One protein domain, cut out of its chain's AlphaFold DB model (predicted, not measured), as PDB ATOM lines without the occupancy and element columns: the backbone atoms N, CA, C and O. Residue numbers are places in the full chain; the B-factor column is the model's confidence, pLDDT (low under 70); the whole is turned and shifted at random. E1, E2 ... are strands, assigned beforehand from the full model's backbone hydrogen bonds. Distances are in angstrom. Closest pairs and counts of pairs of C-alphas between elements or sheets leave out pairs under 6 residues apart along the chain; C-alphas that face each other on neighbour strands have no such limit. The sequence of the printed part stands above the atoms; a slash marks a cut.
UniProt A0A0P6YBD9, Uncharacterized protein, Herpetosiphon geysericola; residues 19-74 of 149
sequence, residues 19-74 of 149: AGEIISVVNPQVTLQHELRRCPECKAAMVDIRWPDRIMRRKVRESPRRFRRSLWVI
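What this domain is: This is residues 19 to 74 of the 149 residues of an uncharacterized protein of Herpetosiphon geysericola (UniProt A0A0P6YBD9). One antiparallel sheet of five strands, strongly twisted, curls like part of a barrel that is not closed, with the bent E4 as its longest strand. The links E3 to E4 and E4 to E5 reach to opposite ends of the longest axis. The printed part has 56 residues, with strands E1 to E5 in chain order, the same order as across the sheet, and no named helix; the class is all strand. It is compact, with a radius of gyration of the C-alphas of 11.2 A and spans of 37 by 27 by 15 A.

How they stand to each other: Start at E1, residues 19 to 23, an edge strand; its N 20 is 2.8 A from O 36 of E2, residues 34 to 38. E2 pairs next with E3, residues 45 to 50, where N 37 and O 46 are 2.8 A apart. Go on to E4, residues 55 to 63, and find N 49 of E3 2.8 A from O 56. E4 bends by 53 degrees at residue 59, and its pairing is staggered: residues 55 to 59 pair with E3, residues 60 to 63 with E5, residues 71 to 74. There N 61 and O 73 are 2.8 A apart. The five strands form a meander, each the antiparallel neighbour of the one before. Across the curl, the closest C-alphas of E1 and E5, the edge strands, are those of Ile 23 and Trp 72, 7.4 A apart; E1 and E4 are apart.

Where its parts are: Find C-alpha 19 at (10.805, 25.014, -35.356), where E1 begins; it runs 11.7 A. E2 is 13.0 A long and E3 16.5 A. E4 runs 24.1 A from C-alpha 55 at (2.387, 21.075, -45.457). E5 is 10.1 A long and ends at C-alpha 74, (0.826, 11.258, -34.076).

The domain as a whole: The C-alphas farthest apart, those of Asp 53 and Arg 66, are 37.3 A apart. The link E3 to E4 is tight and the others are short. The printed part has no cut, and no printed residue is under 70 in pLDDT.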
ATOM      1  N   ALA A  19      10.220  26.099 -34.582       86.88
ATOM      2  CA  ALA A  19      10.805  25.014 -35.356       86.88
ATOM      3  C   ALA A  19      11.791  24.199 -34.516       86.88
ATOM      4  O   ALA A  19      12.601  24.775 -33.795       86.88
ATOM      5  N   GLY A  20      11.717  22.877 -34.623       87.19
ATOM      6  CA  GLY A  20      12.634  21.950 -33.979       87.19
ATOM      7  C   GLY A  20      13.364  21.064 -34.984       87.19
ATOM      8  O   GLY A  20      13.586  21.429 -36.135       87.19
ATOM      9  N   GLU A  21      13.744  19.883 -34.514       90.88
ATOM     10  CA  GLU A  21      14.459  18.874 -35.289       90.88
ATOM     11  C   GLU A  21      13.535  18.018 -36.175       90.88
ATOM     12  O   GLU A  21      12.307  18.023 -36.044       90.88
ATOM     13  N   ILE A  22      14.150  17.237 -37.065       92.69
ATOM     14  CA  ILE A  22      13.469  16.165 -37.792       92.69
ATOM     15  C   ILE A  22      13.342  14.963 -36.857       92.69
ATOM     16  O   ILE A  22      14.339  14.484 -36.314       92.69
ATOM     17  N   ILE A  23      12.126  14.450 -36.710       91.81
ATOM     18  CA  ILE A  23      11.811  13.338 -35.815       91.81
ATOM     19  C   ILE A  23      11.361  12.102 -36.592       91.81
ATOM     20  O   ILE A  23      10.878  12.186 -37.719       91.81
ATOM     21  N   SER A  24      11.486  10.938 -35.961       89.81
ATOM     22  CA  SER A  24      10.813   9.718 -36.402       89.81
ATOM     23  C   SER A  24       9.539   9.541 -35.589       89.81
ATOM     24  O   SER A  24       9.591   9.533 -34.358       89.81
ATOM     25  N   VAL A  25       8.410   9.380 -36.273       91.38
ATOM     26  CA  VAL A  25       7.145   8.994 -35.640       91.38
ATOM     27  C   VAL A  25       6.975   7.477 -35.704       91.38
ATOM     28  O   VAL A  25       7.454   6.833 -36.638       91.38
ATOM     29  N   VAL A  26       6.328   6.899 -34.695       90.31
ATOM     30  CA  VAL A  26       6.138   5.443 -34.559       90.31
ATOM     31  C   VAL A  26       4.962   4.948 -35.389       90.31
ATOM     32  O   VAL A  26       5.025   3.850 -35.938       90.31
ATOM     33  N   ASN A  27       3.926   5.777 -35.517       88.38
ATOM     34  CA  ASN A  27       2.711   5.492 -36.270       88.38
ATOM     35  C   ASN A  27       2.545   6.402 -37.507       88.38
ATOM     36  O   ASN A  27       1.536   7.101 -37.633       88.38
ATOM     37  N   PRO A  28       3.530   6.453 -38.430       85.88
ATOM     38  CA  PRO A  28       3.398   7.254 -39.637       85.88
ATOM     39  C   PRO A  28       2.348   6.644 -40.568       85.88
ATOM     40  O   PRO A  28       2.467   5.485 -40.961       85.88
ATOM     41  N   GLN A  29       1.392   7.457 -41.014       80.25
ATOM     42  CA  GLN A  29       0.551   7.132 -42.169       80.25
ATOM     43  C   GLN A  29       1.383   7.024 -43.454       80.25
ATOM     44  O   GLN A  29       1.088   6.217 -44.329       80.25
ATOM     45  N   VAL A  30       2.441   7.832 -43.562       79.56
ATOM     46  CA  VAL A  30       3.327   7.898 -44.728       79.56
ATOM     47  C   VAL A  30       4.781   8.074 -44.311       79.56
ATOM     48  O   VAL A  30       5.086   8.724 -43.312       79.56
ATOM     49  N   THR A  31       5.703   7.558 -45.119       83.62
ATOM     50  CA  THR A  31       7.158   7.676 -44.932       83.62
ATOM     51  C   THR A  31       7.710   9.032 -45.401       83.62
ATOM     52  O   THR A  31       8.735   9.105 -46.073       83.62
ATOM     53  N   LEU A  32       7.025  10.126 -45.051       88.25
ATOM     54  CA  LEU A  32       7.470  11.497 -45.326       88.25
ATOM     55  C   LEU A  32       8.297  12.067 -44.165       88.25
ATOM     56  O   LEU A  32       8.347  11.511 -43.066       88.25
ATOM     57  N   GLN A  33       8.955  13.201 -44.407       90.12
ATOM     58  CA  GLN A  33       9.714  13.905 -43.378       90.12
ATOM     59  C   GLN A  33       8.776  14.592 -42.376       90.12
ATOM     60  O   GLN A  33       7.834  15.287 -42.759       90.12
ATOM     61  N   HIS A  34       9.090  14.412 -41.094       93.00
ATOM     62  CA  HIS A  34       8.336  14.901 -39.946       93.00
ATOM     63  C   HIS A  34       9.182  15.937 -39.196       93.00
ATOM     64  O   HIS A  34      10.197  15.591 -38.592       93.00
ATOM     65  N   GLU A  35       8.798  17.213 -39.247       94.50
ATOM     66  CA  GLU A  35       9.514  18.307 -38.579       94.50
ATOM     67  C   GLU A  35       8.788  18.712 -37.293       94.50
ATOM     68  O   GLU A  35       7.621  19.115 -37.324       94.50
ATOM     69  N   LEU A  36       9.472  18.613 -36.152       95.12
ATOM     70  CA  LEU A  36       8.899  18.944 -34.853       95.12
ATOM     71  C   LEU A  36       8.606  20.446 -34.752       95.12
ATOM     72  O   LEU A  36       9.414  21.300 -35.123       95.12
ATOM     73  N   ARG A  37       7.454  20.771 -34.171       95.25
ATOM     74  CA  ARG A  37       7.057  22.116 -33.764       95.25
ATOM     75  C   ARG A  37       6.672  22.108 -32.294       95.25
ATOM     76  O   ARG A  37       6.004  21.183 -31.836       95.25
ATOM     77  N   ARG A  38       7.019  23.158 -31.554       95.12
ATOM     78  CA  ARG A  38       6.528  23.354 -30.180       95.12
ATOM     79  C   ARG A  38       5.784  24.676 -30.059       95.12
ATOM     80  O   ARG A  38       6.219  25.704 -30.582       95.12
ATOM     81  N   CYS A  39       4.641  24.639 -29.380       95.06
ATOM     82  CA  CYS A  39       3.896  25.847 -29.059       95.06
ATOM     83  C   CYS A  39       4.654  26.665 -27.999       95.06
ATOM     84  O   CYS A  39       5.056  26.094 -26.982       95.06
ATOM     85  N   PRO A  40       4.849  27.982 -28.183       94.50
ATOM     86  CA  PRO A  40       5.491  28.808 -27.164       94.50
ATOM     87  C   PRO A  40       4.633  28.970 -25.902       94.50
ATOM     88  O   PRO A  40       5.205  29.130 -24.824       94.50
ATOM     89  N   GLU A  41       3.307  28.874 -26.025       95.56
ATOM     90  CA  GLU A  41       2.343  29.071 -24.938       95.56
ATOM     91  C   GLU A  41       2.138  27.789 -24.118       95.56
ATOM     92  O   GLU A  41       2.614  27.697 -22.991       95.56
ATOM     93  N   CYS A  42       1.534  26.748 -24.699       95.19
ATOM     94  CA  CYS A  42       1.212  25.512 -23.972       95.19
ATOM     95  C   CYS A  42       2.337  24.460 -23.966       95.19
ATOM     96  O   CYS A  42       2.166  23.382 -23.405       95.19
ATOM     97  N   LYS A  43       3.470  24.723 -24.636       94.12
ATOM     98  CA  LYS A  43       4.621  23.802 -24.810       94.12
ATOM     99  C   LYS A  43       4.322  22.474 -25.518       94.12
ATOM    100  O   LYS A  43       5.251  21.704 -25.778       94.12
ATOM    101  N   ALA A  44       3.068  22.226 -25.891       94.81
ATOM    102  CA  ALA A  44       2.658  21.015 -26.579       94.81
ATOM    103  C   ALA A  44       3.343  20.880 -27.947       94.81
ATOM    104  O   ALA A  44       3.622  21.866 -28.645       94.81
ATOM    105  N   ALA A  45       3.620  19.631 -28.309       95.38
ATOM    106  CA  ALA A  45       4.341  19.276 -29.515       95.38
ATOM    107  C   ALA A  45       3.390  19.014 -30.688       95.38
ATOM    108  O   ALA A  45       2.310  18.438 -30.554       95.38
ATOM    109  N   MET A  46       3.807  19.448 -31.864       96.31
ATOM    110  CA  MET A  46       3.140  19.221 -33.138       96.31
ATOM    111  C   MET A  46       4.189  18.782 -34.148       96.31
ATOM    112  O   MET A  46       5.386  18.957 -33.930       96.31
ATOM    113  N   VAL A  47       3.746  18.239 -35.267       94.88
ATOM    114  CA  VAL A  47       4.632  17.866 -36.362       94.88
ATOM    115  C   VAL A  47       4.102  18.436 -37.661       94.88
ATOM    116  O   VAL A  47       2.905  18.348 -37.936       94.88
ATOM    117  N   ASP A  48       4.991  19.033 -38.442       94.38
ATOM    118  CA  ASP A  48       4.719  19.394 -39.826       94.38
ATOM    119  C   ASP A  48       5.181  18.238 -40.723       94.38
ATOM    120  O   ASP A  48       6.332  17.805 -40.660       94.38
ATOM    121  N   ILE A  49       4.271  17.743 -41.555       91.69
ATOM    122  CA  ILE A  49       4.502  16.689 -42.542       91.69
ATOM    123  C   ILE A  49       4.517  17.351 -43.914       91.69
ATOM    124  O   ILE A  49       3.525  17.969 -44.322       91.69
ATOM    125  N   ARG A  50       5.645  17.252 -44.618       88.94
ATOM    126  CA  ARG A  50       5.840  17.920 -45.908       88.94
ATOM    127  C   ARG A  50       5.479  16.989 -47.063       88.94
ATOM    128  O   ARG A  50       6.203  16.037 -47.342       88.94
ATOM    129  N   TRP A  51       4.371  17.292 -47.727       86.12
ATOM    130  CA  TRP A  51       3.985  16.703 -49.007       86.12
ATOM    131  C   TRP A  51       4.623  17.491 -50.163       86.12
ATOM    132  O   TRP A  51       5.084  18.615 -49.944       86.12
ATOM    133  N   PRO A  52       4.650  16.939 -51.390       85.56
ATOM    134  CA  PRO A  52       5.165  17.662 -52.553       85.56
ATOM    135  C   PRO A  52       4.450  18.998 -52.819       85.56
ATOM    136  O   PRO A  52       5.081  19.951 -53.266       85.56
ATOM    137  N   ASP A  53       3.154  19.078 -52.520       88.06
ATOM    138  CA  ASP A  53       2.262  20.196 -52.846       88.06
ATOM    139  C   ASP A  53       1.771  20.993 -51.620       88.06
ATOM    140  O   ASP A  53       1.239  22.094 -51.774       88.06
ATOM    141  N   ARG A  54       1.929  20.468 -50.394       88.94
ATOM    142  CA  ARG A  54       1.395  21.084 -49.163       88.94
ATOM    143  C   ARG A  54       2.156  20.699 -47.892       88.94
ATOM    144  O   ARG A  54       2.895  19.722 -47.853       88.94
ATOM    145  N   ILE A  55       1.921  21.434 -46.805       90.75
ATOM    146  CA  ILE A  55       2.387  21.075 -45.457       90.75
ATOM    147  C   ILE A  55       1.170  20.798 -44.579       90.75
ATOM    148  O   ILE A  55       0.291  21.644 -44.443       90.75
ATOM    149  N   MET A  56       1.129  19.622 -43.955       91.00
ATOM    150  CA  MET A  56       0.076  19.255 -43.008       91.00
ATOM    151  C   MET A  56       0.624  19.259 -41.587       91.00
ATOM    152  O   MET A  56       1.610  18.581 -41.313       91.00
ATOM    153  N   ARG A  57      -0.030  19.977 -40.670       93.06
ATOM    154  CA  ARG A  57       0.309  19.930 -39.241       93.06
ATOM    155  C   ARG A  57      -0.551  18.900 -38.519       93.06
ATOM    156  O   ARG A  57      -1.764  18.856 -38.724       93.06
ATOM    157  N   ARG A  58       0.060  18.107 -37.640       92.88
ATOM    158  CA  ARG A  58      -0.627  17.166 -36.745       92.88
ATOM    159  C   ARG A  58      -0.180  17.351 -35.298       92.88
ATOM    160  O   ARG A  58       0.928  17.812 -35.026       92.88
ATOM    161  N   LYS A  59      -1.065  16.993 -34.370       94.50
ATOM    162  CA  LYS A  59      -0.752  16.834 -32.948       94.50
ATOM    163  C   LYS A  59       0.190  15.636 -32.777       94.50
ATOM    164  O   LYS A  59       0.002  14.631 -33.459       94.50
ATOM    165  N   VAL A  60       1.177  15.729 -31.883       94.38
ATOM    166  CA  VAL A  60       2.017  14.582 -31.499       94.38
ATOM    167  C   VAL A  60       2.209  14.508 -29.988       94.38
ATOM    168  O   VAL A  60       2.261  15.534 -29.306       94.38
ATOM    169  N   ARG A  61       2.354  13.289 -29.474       92.81
ATOM    170  CA  ARG A  61       2.772  12.993 -28.103       92.81
ATOM    171  C   ARG A  61       4.205  12.485 -28.091       92.81
ATOM    172  O   ARG A  61       4.620  11.728 -28.966       92.81
ATOM    173  N   GLU A  62       4.944  12.924 -27.082       92.44
ATOM    174  CA  GLU A  62       6.294  12.454 -26.804       92.44
ATOM    175  C   GLU A  62       6.225  11.329 -25.768       92.44
ATOM    176  O   GLU A  62       5.674  11.517 -24.686       92.44
ATOM    177  N   SER A  63       6.808  10.177 -26.084       87.12
ATOM    178  CA  SER A  63       7.103   9.116 -25.126       87.12
ATOM    179  C   SER A  63       8.615   9.134 -24.857       87.12
ATOM    180  O   SER A  63       9.400   8.623 -25.673       87.12
ATOM    181  N   PRO A  64       9.056   9.799 -23.771       83.81
ATOM    182  CA  PRO A  64      10.470   9.987 -23.486       83.81
ATOM    183  C   PRO A  64      11.143   8.658 -23.142       83.81
ATOM    184  O   PRO A  64      10.561   7.771 -22.514       83.81
ATOM    185  N   ARG A  65      12.411   8.518 -23.535       83.50
ATOM    186  CA  ARG A  65      13.226   7.328 -23.265       83.50
ATOM    187  C   ARG A  65      14.539   7.730 -22.606       83.50
ATOM    188  O   ARG A  65      15.206   8.651 -23.052       83.50
ATOM    189  N   ARG A  66      14.937   7.000 -21.561       78.75
ATOM    190  CA  ARG A  66      16.072   7.369 -20.691       78.75
ATOM    191  C   ARG A  66      17.444   7.351 -21.386       78.75
ATOM    192  O   ARG A  66      18.330   8.082 -20.973       78.75
ATOM    193  N   PHE A  67      17.615   6.536 -22.434       84.06
ATOM    194  CA  PHE A  67      18.907   6.323 -23.118       84.06
ATOM    195  C   PHE A  67      18.797   6.237 -24.648       84.06
ATOM    196  O   PHE A  67      19.683   5.714 -25.320       84.06
ATOM    197  N   ARG A  68      17.670   6.666 -25.220       83.94
ATOM    198  CA  ARG A  68      17.403   6.618 -26.665       83.94
ATOM    199  C   ARG A  68      16.629   7.866 -27.061       83.94
ATOM    200  O   ARG A  68      16.057   8.525 -26.200       83.94
ATOM    201  N   ARG A  69      16.570   8.155 -28.363       83.81
ATOM    202  CA  ARG A  69      15.675   9.196 -28.883       83.81
ATOM    203  C   ARG A  69      14.237   8.925 -28.427       83.81
ATOM    204  O   ARG A  69      13.813   7.762 -28.401       83.81
ATOM    205  N   SER A  70      13.522   9.991 -28.068       87.88
ATOM    206  CA  SER A  70      12.101   9.927 -27.734       87.88
ATOM    207  C   SER A  70      11.320   9.303 -28.881       87.88
ATOM    208  O   SER A  70      11.646   9.495 -30.057       87.88
ATOM    209  N   LEU A  71      10.286   8.546 -28.532       89.50
ATOM    210  CA  LEU A  71       9.311   8.105 -29.512       89.50
ATOM    211  C   LEU A  71       8.238   9.170 -29.665       89.50
ATOM    212  O   LEU A  71       7.769   9.733 -28.678       89.50
ATOM    213  N   TRP A  72       7.842   9.409 -30.905       93.25
ATOM    214  CA  TRP A  72       6.810  10.374 -31.235       93.25
ATOM    215  C   TRP A  72       5.609   9.661 -31.827       93.25
ATOM    216  O   TRP A  72       5.754   8.842 -32.733       93.25
ATOM    217  N   VAL A  73       4.429   9.972 -31.312       93.00
ATOM    218  CA  VAL A  73       3.172   9.357 -31.734       93.00
ATOM    219  C   VAL A  73       2.271  10.464 -32.253       93.00
ATOM    220  O   VAL A  73       2.003  11.426 -31.535       93.00
ATOM    221  N   ILE A  74       1.848  10.373 -33.511       92.56
ATOM    222  CA  ILE A  74       0.826  11.258 -34.076       92.56
ATOM    223  C   ILE A  74      -0.482  10.975 -33.357       92.56
ATOM    224  O   ILE A  74      -0.784   9.813 -33.141       92.56
TER     225      ILE A  74